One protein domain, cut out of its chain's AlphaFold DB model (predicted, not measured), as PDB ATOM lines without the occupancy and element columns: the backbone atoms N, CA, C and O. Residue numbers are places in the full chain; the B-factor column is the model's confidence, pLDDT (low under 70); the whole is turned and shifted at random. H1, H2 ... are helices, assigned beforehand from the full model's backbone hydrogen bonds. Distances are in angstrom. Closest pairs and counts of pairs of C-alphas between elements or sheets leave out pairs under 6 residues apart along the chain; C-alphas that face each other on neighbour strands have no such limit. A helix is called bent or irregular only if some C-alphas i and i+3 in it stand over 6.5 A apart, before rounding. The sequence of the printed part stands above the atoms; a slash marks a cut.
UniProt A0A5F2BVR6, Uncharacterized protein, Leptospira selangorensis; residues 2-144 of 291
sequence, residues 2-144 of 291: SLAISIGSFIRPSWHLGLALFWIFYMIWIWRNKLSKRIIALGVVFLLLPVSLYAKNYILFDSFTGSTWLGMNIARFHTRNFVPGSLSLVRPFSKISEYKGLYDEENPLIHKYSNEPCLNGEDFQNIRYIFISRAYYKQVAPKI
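What this domain is: This is residues 2 to 144 of the 291 residues of an uncharacterized protein of Leptospira selangorensis (UniProt A0A5F2BVR6). A long, loose arm of two roughly antiparallel helices, H2 and H3, extends from a head in which H7 runs crosswise to the arm, with H4 packed on it. H1 lies between H2 and the head and touches H4, while the short helices H5 and H6 are near the beginning of H7, among long loops. The printed part has 143 residues with seven named helices, H1 to H7 in chain order, and no named strand; it is all helix, with 85 residues in named helices. The whole is loose, with a radius of gyration of the C-alphas of 18.6 A, and flat, spanning 60 by 37 by 20 A.

How they stand to each other: H3, residues 37 to 61, has a kink of 29 degrees near residue 50. H2, residues 15 to 31, is close to H3 but not clearly touching, at a shallow tilt of 16 degrees, opposite ways; their closest C-alphas, Ile 28 and Ile 40, are 7.6 A apart. H1, residues 2 to 10, and H2 meet only through their link. H1 touches H4, residues 70 to 78, at C-alphas Ser 9 and Leu 70, the closest, 6.0 A. H4 touches H7, residues 128 to 143, at a steep tilt of 48 degrees, the same way; the closest C-alphas, Gly 71 and Tyr 137, are 3.7 A apart. H5, residues 96 to 99, only just touches H7, at residues 128 to 132 alone, with 3 pairs of C-alphas within 8 A; the closest are Ile 96 and Tyr 129, 7.5 A. H6, residues 108 to 112, is close to H7 but not clearly touching, Ile 110 to Arg 128 being the closest C-alphas at 6.8 A. Every O i to N i+4 pair is within hydrogen-bond range in H1, H2 and H6, against 20 of 21 in H3, 4 of 5 in H4 and 10 of 12 in H7; H5 is too short for such a pair.

Where its parts are: H3 is 35.6 A long from first to last C-alpha, from (178.631, 244.629, 155.790) at residue 37. H7 is 23.9 A long, ends at C-alpha 143 at (189.408, 203.192, 164.911), and is only just irregular: C-alphas 139 and 142 are 6.9 A apart. H2 is 23.8 A long.

The domain as a whole: The two C-alphas farthest apart, Lys 34 and Pro 84, are 60.3 A apart. The printed part has no cut; the links H4 to H5 and H6 to H7 are long. Mean pLDDT of the printed part is 70.9, and 51 residues are under 70, among them residues 2 to 28 and 77 to 89.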
ATOM      1  N   SER A   2     190.214 214.160 163.035       31.25
ATOM      2  CA  SER A   2     188.938 213.406 162.921       31.25
ATOM      3  C   SER A   2     187.733 214.284 162.549       31.25
ATOM      4  O   SER A   2     186.854 213.845 161.813       31.25
ATOM      5  N   LEU A   3     187.740 215.559 162.959       35.78
ATOM      6  CA  LEU A   3     186.774 216.565 162.507       35.78
ATOM      7  C   LEU A   3     186.897 216.857 161.003       35.78
ATOM      8  O   LEU A   3     185.887 216.966 160.332       35.78
ATOM      9  N   ALA A   4     188.114 216.922 160.450       39.28
ATOM     10  CA  ALA A   4     188.335 217.163 159.020       39.28
ATOM     11  C   ALA A   4     187.911 215.962 158.158       39.28
ATOM     12  O   ALA A   4     187.447 216.146 157.041       39.28
ATOM     13  N   ILE A   5     188.015 214.747 158.699       37.53
ATOM     14  CA  ILE A   5     187.505 213.511 158.086       37.53
ATOM     15  C   ILE A   5     185.986 213.453 158.193       37.53
ATOM     16  O   ILE A   5     185.325 213.132 157.220       37.53
ATOM     17  N   SER A   6     185.421 213.844 159.336       36.94
ATOM     18  CA  SER A   6     183.968 213.928 159.509       36.94
ATOM     19  C   SER A   6     183.371 214.976 158.564       36.94
ATOM     20  O   SER A   6     182.460 214.656 157.811       36.94
ATOM     21  N   ILE A   7     183.947 216.183 158.504       42.06
ATOM     22  CA  ILE A   7     183.587 217.242 157.544       42.06
ATOM     23  C   ILE A   7     183.811 216.761 156.107       42.06
ATOM     24  O   ILE A   7     182.941 216.945 155.264       42.06
ATOM     25  N   GLY A   8     184.938 216.098 155.837       40.62
ATOM     26  CA  GLY A   8     185.254 215.486 154.552       40.62
ATOM     27  C   GLY A   8     184.175 214.503 154.112       40.62
ATOM     28  O   GLY A   8     183.630 214.621 153.034       40.62
ATOM     29  N   SER A   9     183.761 213.572 154.952       34.53
ATOM     30  CA  SER A   9     182.753 212.581 154.585       34.53
ATOM     31  C   SER A   9     181.318 213.146 154.522       34.53
ATOM     32  O   SER A   9     180.489 212.599 153.797       34.53
ATOM     33  N   PHE A  10     181.031 214.279 155.184       38.91
ATOM     34  CA  PHE A  10     179.799 215.071 154.988       38.91
ATOM     35  C   PHE A  10     179.684 215.659 153.567       38.91
ATOM     36  O   PHE A  10     178.577 215.939 153.095       38.91
ATOM     37  N   ILE A  11     180.816 215.829 152.872       42.38
ATOM     38  CA  ILE A  11     180.896 216.391 151.518       42.38
ATOM     39  C   ILE A  11     180.414 215.375 150.470       42.38
ATOM     40  O   ILE A  11     179.982 215.807 149.416       42.38
ATOM     41  N   ARG A  12     180.327 214.057 150.723       41.75
ATOM     42  CA  ARG A  12     179.848 213.113 149.683       41.75
ATOM     43  C   ARG A  12     178.426 213.445 149.163       41.75
ATOM     44  O   ARG A  12     178.255 213.478 147.948       41.75
ATOM     45  N   PRO A  13     177.433 213.781 150.014       42.81
ATOM     46  CA  PRO A  13     176.104 214.232 149.561       42.81
ATOM     47  C   PRO A  13     175.962 215.762 149.470       42.81
ATOM     48  O   PRO A  13     174.908 216.260 149.087       42.81
ATOM     49  N   SER A  14     177.003 216.511 149.851       49.28
ATOM     50  CA  SER A  14     176.961 217.976 149.984       49.28
ATOM     51  C   SER A  14     178.219 218.640 149.417       49.28
ATOM     52  O   SER A  14     178.657 219.671 149.926       49.28
ATOM     53  N   TRP A  15     178.853 218.058 148.394       53.22
ATOM     54  CA  TRP A  15     180.152 218.552 147.925       53.22
ATOM     55  C   TRP A  15     180.031 219.955 147.356       53.22
ATOM     56  O   TRP A  15     180.888 220.794 147.612       53.22
ATOM     57  N   HIS A  16     178.887 220.248 146.738       52.94
ATOM     58  CA  HIS A  16     178.468 221.595 146.378       52.94
ATOM     59  C   HIS A  16     178.460 222.559 147.571       52.94
ATOM     60  O   HIS A  16     178.874 223.700 147.416       52.94
ATOM     61  N   LEU A  17     178.046 222.117 148.763       54.00
ATOM     62  CA  LEU A  17     178.005 222.941 149.974       54.00
ATOM     63  C   LEU A  17     179.417 223.208 150.516       54.00
ATOM     64  O   LEU A  17     179.741 224.350 150.826       54.00
ATOM     65  N   GLY A  18     180.280 222.188 150.577       59.94
ATOM     66  CA  GLY A  18     181.685 222.359 150.975       59.94
ATOM     67  C   GLY A  18     182.459 223.264 150.010       59.94
ATOM     68  O   GLY A  18     183.190 224.159 150.439       59.94
ATOM     69  N   LEU A  19     182.233 223.087 148.707       59.31
ATOM     70  CA  LEU A  19     182.793 223.919 147.644       59.31
ATOM     71  C   LEU A  19     182.272 225.357 147.701       59.31
ATOM     72  O   LEU A  19     183.051 226.301 147.580       59.31
ATOM     73  N   ALA A  20     180.962 225.529 147.908       59.78
ATOM     74  CA  ALA A  20     180.331 226.833 148.058       59.78
ATOM     75  C   ALA A  20     180.896 227.566 149.276       59.78
ATOM     76  O   ALA A  20     181.282 228.727 149.157       59.78
ATOM     77  N   LEU A  21     181.033 226.888 150.418       64.81
ATOM     78  CA  LEU A  21     181.639 227.466 151.615       64.81
ATOM     79  C   LEU A  21     183.092 227.881 151.361       64.81
ATOM     80  O   LEU A  21     183.444 229.020 151.661       64.81
ATOM     81  N   PHE A  22     183.917 227.018 150.756       66.38
ATOM     82  CA  PHE A  22     185.297 227.361 150.388       66.38
ATOM     83  C   PHE A  22     185.351 228.621 149.515       66.38
ATOM     84  O   PHE A  22     186.082 229.564 149.830       66.38
ATOM     85  N   TRP A  23     184.548 228.669 148.452       61.81
ATOM     86  CA  TRP A  23     184.512 229.810 147.544       61.81
ATOM     87  C   TRP A  23     184.020 231.085 148.212       61.81
ATOM     88  O   TRP A  23     184.569 232.157 147.961       61.81
ATOM     89  N   ILE A  24     183.029 230.986 149.090       65.88
ATOM     90  CA  ILE A  24     182.489 232.141 149.802       65.88
ATOM     91  C   ILE A  24     183.509 232.674 150.802       65.88
ATOM     92  O   ILE A  24     183.773 233.876 150.793       65.88
ATOM     93  N   PHE A  25     184.165 231.817 151.587       68.31
ATOM     94  CA  PHE A  25     185.248 232.252 152.474       68.31
ATOM     95  C   PHE A  25     186.411 232.866 151.696       68.31
ATOM     96  O   PHE A  25     186.931 233.910 152.091       68.31
ATOM     97  N   TYR A  26     186.785 232.275 150.564       67.62
ATOM     98  CA  TYR A  26     187.822 232.816 149.693       67.62
ATOM     99  C   TYR A  26     187.446 234.198 149.129       67.62
ATOM    100  O   TYR A  26     188.257 235.127 149.150       67.62
ATOM    101  N   MET A  27     186.208 234.365 148.658       65.31
ATOM    102  CA  MET A  27     185.710 235.636 148.127       65.31
ATOM    103  C   MET A  27     185.606 236.703 149.216       65.31
ATOM    104  O   MET A  27     186.063 237.825 148.994       65.31
ATOM    105  N   ILE A  28     185.104 236.349 150.405       69.06
ATOM    106  CA  ILE A  28     185.120 237.222 151.584       69.06
ATOM    107  C   ILE A  28     186.557 237.640 151.882       69.06
ATOM    108  O   ILE A  28     186.823 238.828 152.009       69.06
ATOM    109  N   TRP A  29     187.508 236.705 151.920       73.12
ATOM    110  CA  TRP A  29     188.907 237.008 152.207       73.12
ATOM    111  C   TRP A  29     189.527 237.975 151.193       73.12
ATOM    112  O   TRP A  29     190.160 238.957 151.592       73.12
ATOM    113  N   ILE A  30     189.343 237.741 149.891       73.31
ATOM    114  CA  ILE A  30     189.915 238.607 148.848       73.31
ATOM    115  C   ILE A  30     189.240 239.977 148.806       73.31
ATOM    116  O   ILE A  30     189.915 240.986 148.588       73.31
ATOM    117  N   TRP A  31     187.926 240.030 149.005       76.94
ATOM    118  CA  TRP A  31     187.135 241.243 148.823       76.94
ATOM    119  C   TRP A  31     186.759 241.901 150.155       76.94
ATOM    120  O   TRP A  31     185.982 242.851 150.150       76.94
ATOM    121  N   ARG A  32     187.337 241.475 151.289       72.75
ATOM    122  CA  ARG A  32     187.014 241.983 152.642       72.75
ATOM    123  C   ARG A  32     187.083 243.504 152.777       72.75
ATOM    124  O   ARG A  32     186.308 244.080 153.523       72.75
ATOM    125  N   ASN A  33     187.961 244.152 152.010       77.44
ATOM    126  CA  ASN A  33     188.129 245.610 152.017       77.44
ATOM    127  C   ASN A  33     187.186 246.344 151.041       77.44
ATOM    128  O   ASN A  33     187.171 247.569 151.013       77.44
ATOM    129  N   LYS A  34     186.447 245.612 150.199       80.50
ATOM    130  CA  LYS A  34     185.524 246.140 149.176       80.50
ATOM    131  C   LYS A  34     184.065 245.740 149.418       80.50
ATOM    132  O   LYS A  34     183.167 246.336 148.834       80.50
ATOM    133  N   LEU A  35     183.825 244.717 150.233       76.38
ATOM    134  CA  LEU A  35     182.493 244.225 150.555       76.38
ATOM    135  C   LEU A  35     181.891 245.053 151.687       76.38
ATOM    136  O   LEU A  35     182.462 245.167 152.769       76.38
ATOM    137  N   SER A  36     180.699 245.599 151.455       83.12
ATOM    138  CA  SER A  36     179.932 246.218 152.531       83.12
ATOM    139  C   SER A  36     179.419 245.147 153.499       83.12
ATOM    140  O   SER A  36     179.120 244.016 153.101       83.12
ATOM    141  N   LYS A  37     179.235 245.516 154.775       81.56
ATOM    142  CA  LYS A  37     178.631 244.629 155.790       81.56
ATOM    143  C   LYS A  37     177.272 244.071 155.336       81.56
ATOM    144  O   LYS A  37     176.946 242.937 155.660       81.56
ATOM    145  N   ARG A  38     176.514 244.840 154.539       78.69
ATOM    146  CA  ARG A  38     175.223 244.426 153.961       78.69
ATOM    147  C   ARG A  38     175.368 243.275 152.963       78.69
ATOM    148  O   ARG A  38     174.593 242.332 153.028       78.69
ATOM    149  N   ILE A  39     176.366 243.321 152.077       76.44
ATOM    150  CA  ILE A  39     176.605 242.245 151.097       76.44
ATOM    151  C   ILE A  39     177.052 240.964 151.806       76.44
ATOM    152  O   ILE A  39     176.586 239.882 151.466       76.44
ATOM    153  N   ILE A  40     177.909 241.083 152.826       73.69
ATOM    154  CA  ILE A  40     178.324 239.936 153.645       73.69
ATOM    155  C   ILE A  40     177.110 239.327 154.356       73.69
ATOM    156  O   ILE A  40     176.920 238.117 154.295       73.69
ATOM    157  N   ALA A  41     176.256 240.155 154.968       76.88
ATOM    158  CA  ALA A  41     175.034 239.695 155.627       76.88
ATOM    159  C   ALA A  41     174.086 238.976 154.654       76.88
ATOM    160  O   ALA A  41     173.611 237.889 154.968       76.88
ATOM    161  N   LEU A  42     173.870 239.522 153.453       73.12
ATOM    162  CA  LEU A  42     173.071 238.868 152.411       73.12
ATOM    163  C   LEU A  42     173.676 237.527 151.982       73.12
ATOM    164  O   LEU A  42     172.951 236.543 151.870       73.12
ATOM    165  N   GLY A  43     174.998 237.459 151.797       70.44
ATOM    166  CA  GLY A  43     175.693 236.208 151.483       70.44
ATOM    167  C   GLY A  43     175.519 235.147 152.573       70.44
ATOM    168  O   GLY A  43     175.249 233.989 152.266       70.44
ATOM    169  N   VAL A  44     175.599 235.544 153.846       73.50
ATOM    170  CA  VAL A  44     175.330 234.654 154.987       73.50
ATOM    171  C   VAL A  44     173.872 234.193 154.993       73.50
ATOM    172  O   VAL A  44     173.629 233.000 155.138       73.50
ATOM    173  N   VAL A  45     172.900 235.083 154.772       75.75
ATOM    174  CA  VAL A  45     171.472 234.714 154.689       75.75
ATOM    175  C   VAL A  45     171.219 233.713 153.559       75.75
ATOM    176  O   VAL A  45     170.537 232.711 153.769       75.75
ATOM    177  N   PHE A  46     171.819 233.917 152.385       71.00
ATOM    178  CA  PHE A  46     171.713 232.971 151.273       71.00
ATOM    179  C   PHE A  46     172.351 231.616 151.582       71.00
ATOM    180  O   PHE A  46     171.817 230.596 151.160       71.00
ATOM    181  N   LEU A  47     173.451 231.579 152.341       68.50
ATOM    182  CA  LEU A  47     174.038 230.326 152.827       68.50
ATOM    183  C   LEU A  47     173.174 229.629 153.877       68.50
ATOM    184  O   LEU A  47     173.166 228.400 153.948       68.50
ATOM    185  N   LEU A  48     172.441 230.393 154.685       74.38
ATOM    186  CA  LEU A  48     171.532 229.834 155.675       74.38
ATOM    187  C   LEU A  48     170.350 229.114 155.024       74.38
ATOM    188  O   LEU A  48     169.832 228.192 155.640       74.38
ATOM    189  N   LEU A  49     169.947 229.451 153.795       71.69
ATOM    190  CA  LEU A  49     168.852 228.764 153.095       71.69
ATOM    191  C   LEU A  49     169.106 227.257 152.890       71.69
ATOM    192  O   LEU A  49     168.321 226.462 153.411       71.69
ATOM    193  N   PRO A  50     170.183 226.811 152.207       66.62
ATOM    194  CA  PRO A  50     170.463 225.385 152.070       66.62
ATOM    195  C   PRO A  50     170.736 224.733 153.428       66.62
ATOM    196  O   PRO A  50     170.260 223.629 153.666       66.62
ATOM    197  N   VAL A  51     171.422 225.418 154.354       72.38
ATOM    198  CA  VAL A  51     171.636 224.905 155.720       72.38
ATOM    199  C   VAL A  51     170.304 224.665 156.436       72.38
ATOM    200  O   VAL A  51     170.138 223.631 157.074       72.38
ATOM    201  N   SER A  52     169.331 225.563 156.281       74.44
ATOM    202  CA  SER A  52     167.989 225.434 156.861       74.44
ATOM    203  C   SER A  52     167.201 224.295 156.222       74.44
ATOM    204  O   SER A  52     166.471 223.604 156.923       74.44
ATOM    205  N   LEU A  53     167.371 224.043 154.919       70.56
ATOM    206  CA  LEU A  53     166.791 222.870 154.257       70.56
ATOM    207  C   LEU A  53     167.401 221.566 154.789       70.56
ATOM    208  O   LEU A  53     166.664 220.631 155.098       70.56
ATOM    209  N   TYR A  54     168.723 221.513 154.973       69.88
ATOM    210  CA  TYR A  54     169.386 220.369 155.605       69.88
ATOM    211  C   TYR A  54     168.943 220.183 157.062       69.88
ATOM    212  O   TYR A  54     168.686 219.054 157.472       69.88
ATOM    213  N   ALA A  55     168.796 221.269 157.826       76.06
ATOM    214  CA  ALA A  55     168.292 221.238 159.199       76.06
ATOM    215  C   ALA A  55     166.824 220.787 159.263       76.06
ATOM    216  O   ALA A  55     166.480 219.955 160.096       76.06
ATOM    217  N   LYS A  56     165.968 221.259 158.350       79.62
ATOM    218  CA  LYS A  56     164.583 220.790 158.212       79.62
ATOM    219  C   LYS A  56     164.547 219.290 157.932       79.62
ATOM    220  O   LYS A  56     163.819 218.572 158.607       79.62
ATOM    221  N   ASN A  57     165.339 218.815 156.971       71.75
ATOM    222  CA  ASN A  57     165.413 217.389 156.656       71.75
ATOM    223  C   ASN A  57     165.919 216.582 157.855       71.75
ATOM    224  O   ASN A  57     165.372 215.521 158.123       71.75
ATOM    225  N   TYR A  58     166.885 217.125 158.604       73.81
ATOM    226  CA  TYR A  58     167.369 216.538 159.850       73.81
ATOM    227  C   TYR A  58     166.283 216.441 160.930       73.81
ATOM    228  O   TYR A  58     166.168 215.426 161.600       73.81
ATOM    229  N   ILE A  59     165.454 217.469 161.102       77.44
ATOM    230  CA  ILE A  59     164.368 217.456 162.095       77.44
ATOM    231  C   ILE A  59     163.259 216.483 161.684       77.44
ATOM    232  O   ILE A  59     162.709 215.773 162.524       77.44
ATOM    233  N   LEU A  60     162.907 216.467 160.397       70.12
ATOM    234  CA  LEU A  60     161.834 215.622 159.888       70.12
ATOM    235  C   LEU A  60     162.263 214.158 159.909       70.12
ATOM    236  O   LEU A  60     161.707 213.375 160.675       70.12
ATOM    237  N   PHE A  61     163.279 213.820 159.124       65.62
ATOM    238  CA  PHE A  61     163.643 212.452 158.758       65.62
ATOM    239  C   PHE A  61     164.872 211.935 159.516       65.62
ATOM    240  O   PHE A  61     165.467 210.932 159.125       65.62
ATOM    241  N   ASP A  62     165.278 212.634 160.580       66.31
ATOM    242  CA  ASP A  62     166.596 212.480 161.187       66.31
ATOM    243  C   ASP A  62     167.704 212.710 160.134       66.31
ATOM    244  O   ASP A  62     167.493 213.363 159.113       66.31
ATOM    245  N   SER A  63     168.921 212.218 160.343       62.03
ATOM    246  CA  SER A  63     169.987 212.221 159.342       62.03
ATOM    247  C   SER A  63     169.557 211.495 158.057       62.03
ATOM    248  O   SER A  63     169.930 210.338 157.899       62.03
ATOM    249  N   PHE A  64     168.827 212.168 157.157       57.44
ATOM    250  CA  PHE A  64     168.437 211.817 155.775       57.44
ATOM    251  C   PHE A  64     169.202 212.689 154.759       57.44
ATOM    252  O   PHE A  64     168.664 213.239 153.803       57.44
ATOM    253  N   THR A  65     170.472 212.951 155.066       53.25
ATOM    254  CA  THR A  65     171.367 213.884 154.373       53.25
ATOM    255  C   THR A  65     172.803 213.328 154.383       53.25
ATOM    256  O   THR A  65     173.006 212.134 154.594       53.25
ATOM    257  N   GLY A  66     173.822 214.179 154.195       47.38
ATOM    258  CA  GLY A  66     175.258 213.903 154.398       47.38
ATOM    259  C   GLY A  66     175.622 212.789 155.391       47.38
ATOM    260  O   GLY A  66     176.459 211.927 155.118       47.38
ATOM    261  N   SER A  67     174.958 212.815 156.546       49.16
ATOM    262  CA  SER A  67     175.170 211.943 157.697       49.16
ATOM    263  C   SER A  67     174.503 210.563 157.613       49.16
ATOM    264  O   SER A  67     174.983 209.645 158.276       49.16
ATOM    265  N   THR A  68     173.472 210.361 156.782       58.91
ATOM    266  CA  THR A  68     172.777 209.058 156.638       58.91
ATOM    267  C   THR A  68     173.684 207.985 156.109       58.91
ATOM    268  O   THR A  68     173.478 206.825 156.392       58.91
ATOM    269  N   TRP A  69     174.702 208.353 155.347       70.19
ATOM    270  CA  TRP A  69     175.621 207.405 154.727       70.19
ATOM    271  C   TRP A  69     177.035 207.584 155.233       70.19
ATOM    272  O   TRP A  69     177.931 206.875 154.798       70.19
ATOM    273  N   LEU A  70     177.257 208.538 156.139       71.81
ATOM    274  CA  LEU A  70     178.566 208.859 156.685       71.81
ATOM    275  C   LEU A  70     179.252 207.617 157.250       71.81
ATOM    276  O   LEU A  70     180.393 207.332 156.896       71.81
ATOM    277  N   GLY A  71     178.553 206.843 158.076       75.44
ATOM    278  CA  GLY A  71     179.128 205.633 158.639       75.44
ATOM    279  C   GLY A  71     179.393 204.567 157.592       75.44
ATOM    280  O   GLY A  71     180.479 204.003 157.592       75.44
ATOM    281  N   MET A  72     178.474 204.346 156.648       79.56
ATOM    282  CA  MET A  72     178.687 203.404 155.535       79.56
ATOM    283  C   MET A  72     179.866 203.822 154.641       79.56
ATOM    284  O   MET A  72     180.669 202.985 154.232       79.56
ATOM    285  N   ASN A  73     180.015 205.123 154.378       75.44
ATOM    286  CA  ASN A  73     181.119 205.701 153.614       75.44
ATOM    287  C   ASN A  73     182.459 205.449 154.277       75.44
ATOM    288  O   ASN A  73     183.369 204.930 153.637       75.44
ATOM    289  N   ILE A  74     182.562 205.796 155.558       73.81
ATOM    290  CA  ILE A  74     183.786 205.602 156.326       73.81
ATOM    291  C   ILE A  74     184.055 204.093 156.470       73.81
ATOM    292  O   ILE A  74     185.169 203.633 156.222       73.81
ATOM    293  N   ALA A  75     183.039 203.280 156.769       77.00
ATOM    294  CA  ALA A  75     183.185 201.834 156.909       77.00
ATOM    295  C   ALA A  75     183.747 201.161 155.662       77.00
ATOM    296  O   ALA A  75     184.640 200.330 155.792       77.00
ATOM    297  N   ARG A  76     183.345 201.582 154.457       75.69
ATOM    298  CA  ARG A  76     183.853 201.005 153.198       75.69
ATOM    299  C   ARG A  76     185.386 201.042 153.086       75.69
ATOM    300  O   ARG A  76     185.962 200.218 152.379       75.69
ATOM    301  N   PHE A  77     186.050 201.960 153.787       69.81
ATOM    302  CA  PHE A  77     187.512 202.074 153.816       69.81
ATOM    303  C   PHE A  77     188.156 201.416 155.039       69.81
ATOM    304  O   PHE A  77     189.285 200.933 154.966       69.81
ATOM    305  N   HIS A  78     187.424 201.345 156.147       67.25
ATOM    306  CA  HIS A  78     187.936 200.874 157.429       67.25
ATOM    307  C   HIS A  78     187.643 199.398 157.735       67.25
ATOM    308  O   HIS A  78     188.371 198.793 158.520       67.25
ATOM    309  N   THR A  79     186.611 198.792 157.143       62.19
ATOM    310  CA  THR A  79     186.169 197.422 157.465       62.19
ATOM    311  C   THR A  79     186.669 196.373 156.471       62.19
ATOM    312  O   THR A  79     185.973 195.399 156.206       62.19
ATOM    313  N   ARG A  80     187.889 196.517 155.926       51.62
ATOM    314  CA  ARG A  80     188.490 195.469 155.066       51.62
ATOM    315  C   ARG A  80     188.654 194.115 155.779       51.62
ATOM    316  O   ARG A  80     188.726 193.097 155.103       51.62
ATOM    317  N   ASN A  81     188.664 194.105 157.116       46.44
ATOM    318  CA  ASN A  81     188.745 192.893 157.927       46.44
ATOM    319  C   ASN A  81     187.376 192.593 158.556       46.44
ATOM    320  O   ASN A  81     186.899 193.339 159.415       46.44
ATOM    321  N   PHE A  82     186.757 191.510 158.092       47.50
ATOM    322  CA  PHE A  82     185.466 190.999 158.543       47.50
ATOM    323  C   PHE A  82     185.565 190.473 159.982       47.50
ATOM    324  O   PHE A  82     186.380 189.599 160.265       47.50
ATOM    325  N   VAL A  83     184.729 190.984 160.890       43.72
ATOM    326  CA  VAL A  83     184.537 190.413 162.233       43.72
ATOM    327  C   VAL A  83     183.245 189.578 162.213       43.72
ATOM    328  O   VAL A  83     182.179 190.143 161.931       43.72
ATOM    329  N   PRO A  84     183.300 188.259 162.478       37.72
ATOM    330  CA  PRO A  84     182.115 187.398 162.493       37.72
ATOM    331  C   PRO A  84     181.047 187.897 163.479       37.72
ATOM    332  O   PRO A  84     181.379 188.365 164.564       37.72
ATOM    333  N   GLY A  85     179.767 187.800 163.103       47.78
ATOM    334  CA  GLY A  85     178.630 188.119 163.980       47.78
ATOM    335  C   GLY A  85     178.312 189.609 164.161       47.78
ATOM    336  O   GLY A  85     177.551 189.960 165.055       47.78
ATOM    337  N   SER A  86     178.868 190.501 163.334       57.09
ATOM    338  CA  SER A  86     178.546 191.936 163.364       57.09
ATOM    339  C   SER A  86     178.180 192.464 161.973       57.09
ATOM    340  O   SER A  86     178.452 191.804 160.970       57.09
ATOM    341  N   LEU A  87     177.628 193.684 161.897       59.56
ATOM    342  CA  LEU A  87     177.365 194.431 160.649       59.56
ATOM    343  C   LEU A  87     178.548 194.468 159.664       59.56
ATOM    344  O   LEU A  87     178.349 194.780 158.494       59.56
ATOM    345  N   SER A  88     179.767 194.116 160.093       58.62
ATOM    346  CA  SER A  88     180.909 193.946 159.193       58.62
ATOM    347  C   SER A  88     180.822 192.742 158.250       58.62
ATOM    348  O   SER A  88     181.653 192.669 157.357       58.62
ATOM    349  N   LEU A  89     179.879 191.804 158.433       65.81
ATOM    350  CA  LEU A  89     179.640 190.700 157.487       65.81
ATOM    351  C   LEU A  89     178.949 191.160 156.200       65.81
ATOM    352  O   LEU A  89     179.207 190.606 155.133       65.81
ATOM    353  N   VAL A  90     178.121 192.197 156.294       75.31
ATOM    354  CA  VAL A  90     177.472 192.812 155.137       75.31
ATOM    355  C   VAL A  90     178.361 193.950 154.650       75.31
ATOM    356  O   VAL A  90     178.927 194.704 155.448       75.31
ATOM    357  N   ARG A  91     178.543 194.074 153.335       77.94
ATOM    358  CA  ARG A  91     179.339 195.173 152.777       77.94
ATOM    359  C   ARG A  91     178.550 196.477 152.914       77.94
ATOM    360  O   ARG A  91     177.339 196.464 152.733       77.94
ATOM    361  N   PRO A  92     179.186 197.624 153.204       80.62
ATOM    362  CA  PRO A  92     178.496 198.907 153.133       80.62
ATOM    363  C   PRO A  92     177.907 199.124 151.732       80.62
ATOM    364  O   PRO A  92     178.575 198.829 150.743       80.62
ATOM    365  N   PHE A  93     176.706 199.699 151.659       81.06
ATOM    366  CA  PHE A  93     175.930 199.948 150.430       81.06
ATOM    367  C   PHE A  93     175.354 198.684 149.765       81.06
ATOM    368  O   PHE A  93     174.991 198.729 148.593       81.06
ATOM    369  N   SER A  94     175.240 197.574 150.499       84.81
ATOM    370  CA  SER A  94     174.462 196.402 150.078       84.81
ATOM    371  C   SER A  94     172.957 196.703 149.996       84.81
ATOM    372  O   SER A  94     172.493 197.748 150.470       84.81
ATOM    373  N   LYS A  95     172.180 195.785 149.409       86.75
ATOM    374  CA  LYS A  95     170.708 195.884 149.395       86.75
ATOM    375  C   LYS A  95     170.145 195.787 150.811       86.75
ATOM    376  O   LYS A  95     170.741 195.125 151.660       86.75
ATOM    377  N   ILE A  96     168.995 196.413 151.071       87.88
ATOM    378  CA  ILE A  96     168.427 196.452 152.426       87.88
ATOM    379  C   ILE A  96     168.115 195.046 152.958       87.88
ATOM    380  O   ILE A  96     168.380 194.749 154.123       87.88
ATOM    381  N   SER A  97     167.681 194.151 152.070       87.88
ATOM    382  CA  SER A  97     167.470 192.724 152.326       87.88
ATOM    383  C   SER A  97     168.701 191.994 152.889       87.88
ATOM    384  O   SER A  97     168.537 191.081 153.697       87.88
ATOM    385  N   GLU A  98     169.926 192.409 152.550       86.62
ATOM    386  CA  GLU A  98     171.158 191.818 153.100       86.62
ATOM    387  C   GLU A  98     171.414 192.226 154.559       86.62
ATOM    388  O   GLU A  98     172.139 191.537 155.272       86.62
ATOM    389  N   TYR A  99     170.808 193.322 155.022       85.38
ATOM    390  CA  TYR A  99     170.927 193.792 156.404       85.38
ATOM    391  C   TYR A  99     169.815 193.278 157.321       85.38
ATOM    392  O   TYR A  99     169.774 193.656 158.494       85.38
ATOM    393  N   LYS A 100     168.890 192.456 156.813       85.88
ATOM    394  CA  LYS A 100     167.736 191.974 157.576       85.88
ATOM    395  C   LYS A 100     168.186 191.287 158.872       85.88
ATOM    396  O   LYS A 100     169.040 190.407 158.857       85.88
ATOM    397  N   GLY A 101     167.605 191.704 159.997       82.25
ATOM    398  CA  GLY A 101     167.964 191.204 161.330       82.25
ATOM    399  C   GLY A 101     169.204 191.855 161.957       82.25
ATOM    400  O   GLY A 101     169.582 191.483 163.063       82.25
ATOM    401  N   LEU A 102     169.834 192.831 161.290       82.06
ATOM    402  CA  LEU A 102     170.976 193.595 161.818       82.06
ATOM    403  C   LEU A 102     170.607 195.011 162.278       82.06
ATOM    404  O   LEU A 102     171.475 195.776 162.706       82.06
ATOM    405  N   TYR A 103     169.336 195.378 162.161       83.25
ATOM    406  CA  TYR A 103     168.799 196.649 162.609       83.25
ATOM    407  C   TYR A 103     167.530 196.404 163.426       83.25
ATOM    408  O   TYR A 103     166.830 195.413 163.226       83.25
ATOM    409  N   ASP A 104     167.286 197.289 164.386       83.38
ATOM    410  CA  ASP A 104     166.156 197.196 165.305       83.38
ATOM    411  C   ASP A 104     164.877 197.676 164.611       83.38
ATOM    412  O   ASP A 104     164.759 198.867 164.328       83.38
ATOM    413  N   GLU A 105     163.949 196.764 164.304       86.00
ATOM    414  CA  GLU A 105     162.648 197.094 163.693       86.00
ATOM    415  C   GLU A 105     161.745 197.886 164.654       86.00
ATOM    416  O   GLU A 105     160.891 198.637 164.194       86.00
ATOM    417  N   GLU A 106     161.984 197.813 165.970       87.50
ATOM    418  CA  GLU A 106     161.231 198.573 166.976       87.50
ATOM    419  C   GLU A 106     161.703 200.030 167.105       87.50
ATOM    420  O   GLU A 106     161.256 200.787 167.972       87.50
ATOM    421  N   ASN A 107     162.615 200.467 166.232       82.94
ATOM    422  CA  ASN A 107     163.133 201.820 166.276       82.94
ATOM    423  C   ASN A 107     162.010 202.860 166.062       82.94
ATOM    424  O   ASN A 107     161.295 202.790 165.058       82.94
ATOM    425  N   PRO A 108     161.911 203.905 166.911       85.81
ATOM    426  CA  PRO A 108     160.870 204.926 166.793       85.81
ATOM    427  C   PRO A 108     160.801 205.614 165.423       85.81
ATOM    428  O   PRO A 108     159.725 206.030 165.004       85.81
ATOM    429  N   LEU A 109     161.926 205.739 164.707       81.62
ATOM    430  CA  LEU A 109     161.946 206.312 163.357       81.62
ATOM    431  C   LEU A 109     161.350 205.365 162.316       81.62
ATOM    432  O   LEU A 109     160.659 205.832 161.417       81.62
ATOM    433  N   ILE A 110     161.599 204.060 162.432       86.69
ATOM    434  CA  ILE A 110     161.019 203.061 161.524       86.69
ATOM    435  C   ILE A 110     159.505 203.027 161.723       86.69
ATOM    436  O   ILE A 110     158.766 203.134 160.749       86.69
ATOM    437  N   HIS A 111     159.052 202.999 162.979       87.38
ATOM    438  CA  HIS A 111     157.630 203.078 163.327       87.38
ATOM    439  C   HIS A 111     156.971 204.368 162.838       87.38
ATOM    440  O   HIS A 111     155.913 204.325 162.220       87.38
ATOM    441  N   LYS A 112     157.615 205.526 163.044       86.94
ATOM    442  CA  LYS A 112     157.105 206.828 162.575       86.94
ATOM    443  C   LYS A 112     156.841 206.847 161.066       86.94
ATOM    444  O   LYS A 112     155.919 207.527 160.625       86.94
ATOM    445  N   TYR A 113     157.658 206.137 160.290       86.88
ATOM    446  CA  TYR A 113     157.610 206.128 158.829       86.88
ATOM    447  C   TYR A 113     157.089 204.818 158.237       86.88
ATOM    448  O   TYR A 113     157.215 204.622 157.032       86.88
ATOM    449  N   SER A 114     156.475 203.932 159.028       87.38
ATOM    450  CA  SER A 114     156.046 202.597 158.576       87.38
ATOM    451  C   SER A 114     155.069 202.637 157.399       87.38
ATOM    452  O   SER A 114     155.068 201.745 156.555       87.38
ATOM    453  N   ASN A 115     154.251 203.691 157.338       89.88
ATOM    454  CA  ASN A 115     153.191 203.854 156.347       89.88
ATOM    455  C   ASN A 115     153.638 204.623 155.094       89.88
ATOM    456  O   ASN A 115     152.815 204.831 154.210       89.88
ATOM    457  N   GLU A 116     154.904 205.046 155.007       87.62
ATOM    458  CA  GLU A 116     155.436 205.806 153.870       87.62
ATOM    459  C   GLU A 116     156.135 204.866 152.871       87.62
ATOM    460  O   GLU A 116     157.271 204.443 153.119       87.62
ATOM    461  N   PRO A 117     155.526 204.525 151.718       85.44
ATOM    462  CA  PRO A 117     156.085 203.520 150.810       85.44
ATOM    463  C   PRO A 117     157.451 203.923 150.240       85.44
ATOM    464  O   PRO A 117     158.330 203.081 150.072       85.44
ATOM    465  N   CYS A 118     157.655 205.223 150.006       83.06
ATOM    466  CA  CYS A 118     158.911 205.775 149.496       83.06
ATOM    467  C   CYS A 118     160.087 205.634 150.473       83.06
ATOM    468  O   CYS A 118     161.232 205.675 150.042       83.06
ATOM    469  N   LEU A 119     159.824 205.441 151.771       85.50
ATOM    470  CA  LEU A 119     160.853 205.279 152.804       85.50
ATOM    471  C   LEU A 119     161.026 203.823 153.259       85.50
ATOM    472  O   LEU A 119     161.809 203.552 154.170       85.50
ATOM    473  N   ASN A 120     160.314 202.880 152.638       87.06
ATOM    474  CA  ASN A 120     160.338 201.458 152.997       87.06
ATOM    475  C   ASN A 120     160.592 200.522 151.802       87.06
ATOM    476  O   ASN A 120     160.539 199.306 151.967       87.06
ATOM    477  N   GLY A 121     160.893 201.064 150.617       85.12
ATOM    478  CA  GLY A 121     161.284 200.279 149.442       85.12
ATOM    479  C   GLY A 121     162.659 199.610 149.577       85.12
ATOM    480  O   GLY A 121     163.390 199.830 150.538       85.12
ATOM    481  N   GLU A 122     163.052 198.802 148.589       83.06
ATOM    482  CA  GLU A 122     164.390 198.171 148.536       83.06
ATOM    483  C   GLU A 122     165.502 199.132 148.075       83.06
ATOM    484  O   GLU A 122     166.655 198.730 147.904       83.06
ATOM    485  N   ASP A 123     165.167 200.399 147.841       82.31
ATOM    486  CA  ASP A 123     166.125 201.406 147.424       82.31
ATOM    487  C   ASP A 123     166.842 202.059 148.611       82.31
ATOM    488  O   ASP A 123     166.575 201.846 149.794       82.31
ATOM    489  N   PHE A 124     167.792 202.906 148.259       78.69
ATOM    490  CA  PHE A 124     168.642 203.622 149.186       78.69
ATOM    491  C   PHE A 124     167.958 204.779 149.940       78.69
ATOM    492  O   PHE A 124     168.604 205.448 150.751       78.69
ATOM    493  N   GLN A 125     166.672 205.015 149.684       80.31
ATOM    494  CA  GLN A 125     165.812 205.917 150.449       80.31
ATOM    495  C   GLN A 125     165.100 205.175 151.589       80.31
ATOM    496  O   GLN A 125     164.271 205.763 152.277       80.31
ATOM    497  N   ASN A 126     165.428 203.903 151.844       87.69
ATOM    498  CA  ASN A 126     164.875 203.187 152.988       87.69
ATOM    499  C   ASN A 126     165.361 203.780 154.323       87.69
ATOM    500  O   ASN A 126     166.566 203.915 154.568       87.69
ATOM    501  N   ILE A 127     164.426 204.064 155.231       87.31
ATOM    502  CA  ILE A 127     164.677 204.641 156.561       87.31
ATOM    503  C   ILE A 127     165.674 203.819 157.398       87.31
ATOM    504  O   ILE A 127     166.459 204.369 158.177       87.31
ATOM    505  N   ARG A 128     165.720 202.501 157.185       87.88
ATOM    506  CA  ARG A 128     166.614 201.567 157.891       87.88
ATOM    507  C   ARG A 128     168.094 201.842 157.616       87.88
ATOM    508  O   ARG A 128     168.934 201.588 158.485       87.88
ATOM    509  N   TYR A 129     168.434 202.440 156.470       86.19
ATOM    510  CA  TYR A 129     169.817 202.821 156.164       86.19
ATOM    511  C   TYR A 129     170.388 203.853 157.142       86.19
ATOM    512  O   TYR A 129     171.595 203.832 157.405       86.19
ATOM    513  N   ILE A 130     169.547 204.691 157.763       84.88
ATOM    514  CA  ILE A 130     169.992 205.608 158.822       84.88
ATOM    515  C   ILE A 130     170.597 204.821 159.986       84.88
ATOM    516  O   ILE A 130     171.690 205.145 160.462       84.88
ATOM    517  N   PHE A 131     169.898 203.783 160.448       83.69
ATOM    518  CA  PHE A 131     170.352 202.956 161.560       83.69
ATOM    519  C   PHE A 131     171.639 202.218 161.195       83.69
ATOM    520  O   PHE A 131     172.631 202.305 161.923       83.69
ATOM    521  N   ILE A 132     171.639 201.557 160.035       85.31
ATOM    522  CA  ILE A 132     172.783 200.795 159.515       85.31
ATOM    523  C   ILE A 132     174.032 201.677 159.475       85.31
ATOM    524  O   ILE A 132     175.094 201.316 159.987       85.31
ATOM    525  N   SER A 133     173.906 202.884 158.935       83.31
ATOM    526  CA  SER A 133     175.019 203.819 158.860       83.31
ATOM    527  C   SER A 133     175.480 204.328 160.214       83.31
ATOM    528  O   SER A 133     176.682 204.393 160.456       83.31
ATOM    529  N   ARG A 134     174.580 204.619 161.154       82.25
ATOM    530  CA  ARG A 134     174.986 204.961 162.528       82.25
ATOM    531  C   ARG A 134     175.759 203.837 163.190       82.25
ATOM    532  O   ARG A 134     176.746 204.102 163.875       82.25
ATOM    533  N   ALA A 135     175.329 202.599 162.982       81.88
ATOM    534  CA  ALA A 135     176.001 201.435 163.529       81.88
ATOM    535  C   ALA A 135     177.413 201.282 162.937       81.88
ATOM    536  O   ALA A 135     178.380 201.153 163.692       81.88
ATOM    537  N   TYR A 136     177.567 201.443 161.618       82.81
ATOM    538  CA  TYR A 136     178.886 201.508 160.981       82.81
ATOM    539  C   TYR A 136     179.749 202.654 161.519       82.81
ATOM    540  O   TYR A 136     180.926 202.452 161.817       82.81
ATOM    541  N   TYR A 137     179.185 203.853 161.689       80.31
ATOM    542  CA  TYR A 137     179.928 204.991 162.229       80.31
ATOM    543  C   TYR A 137     180.427 204.700 163.645       80.31
ATOM    544  O   TYR A 137     181.613 204.870 163.915       80.31
ATOM    545  N   LYS A 138     179.562 204.197 164.535       81.88
ATOM    546  CA  LYS A 138     179.936 203.819 165.908       81.88
ATOM    547  C   LYS A 138     181.047 202.768 165.934       81.88
ATOM    548  O   LYS A 138     181.938 202.847 166.772       81.88
ATOM    549  N   GLN A 139     181.021 201.812 165.007       78.06
ATOM    550  CA  GLN A 139     182.040 200.768 164.908       78.06
ATOM    551  C   GLN A 139     183.399 201.309 164.438       78.06
ATOM    552  O   GLN A 139     184.455 200.823 164.861       78.06
ATOM    553  N   VAL A 140     183.379 202.279 163.526       77.44
ATOM    554  CA  VAL A 140     184.569 202.717 162.793       77.44
ATOM    555  C   VAL A 140     185.203 203.963 163.393       77.44
ATOM    556  O   VAL A 140     186.428 204.030 163.454       77.44
ATOM    557  N   ALA A 141     184.404 204.918 163.874       80.31
ATOM    558  CA  ALA A 141     184.870 206.193 164.416       80.31
ATOM    559  C   ALA A 141     185.984 206.048 165.474       80.31
ATOM    560  O   ALA A 141     186.980 206.765 165.355       80.31
ATOM    561  N   PRO A 142     185.922 205.094 166.429       80.00
ATOM    562  CA  PRO A 142     186.995 204.894 167.410       80.00
ATOM    563  C   PRO A 142     188.314 204.398 166.801       80.00
ATOM    564  O   PRO A 142     189.375 204.562 167.392       80.00
ATOM    565  N   LYS A 143     188.258 203.778 165.617       74.94
ATOM    566  CA  LYS A 143     189.408 203.192 164.911       74.94
ATOM    567  C   LYS A 143     190.039 204.167 163.913       74.94
ATOM    568  O   LYS A 143     191.034 203.827 163.266       74.94
ATOM    569  N   ILE A 144     189.472 205.366 163.747       77.00
ATOM    570  CA  ILE A 144     190.002 206.376 162.830       77.00
ATOM    571  C   ILE A 144     191.296 206.948 163.405       77.00
ATOM    572  O   ILE A 144     191.295 207.688 164.383       77.00
TER     573      ILE A 144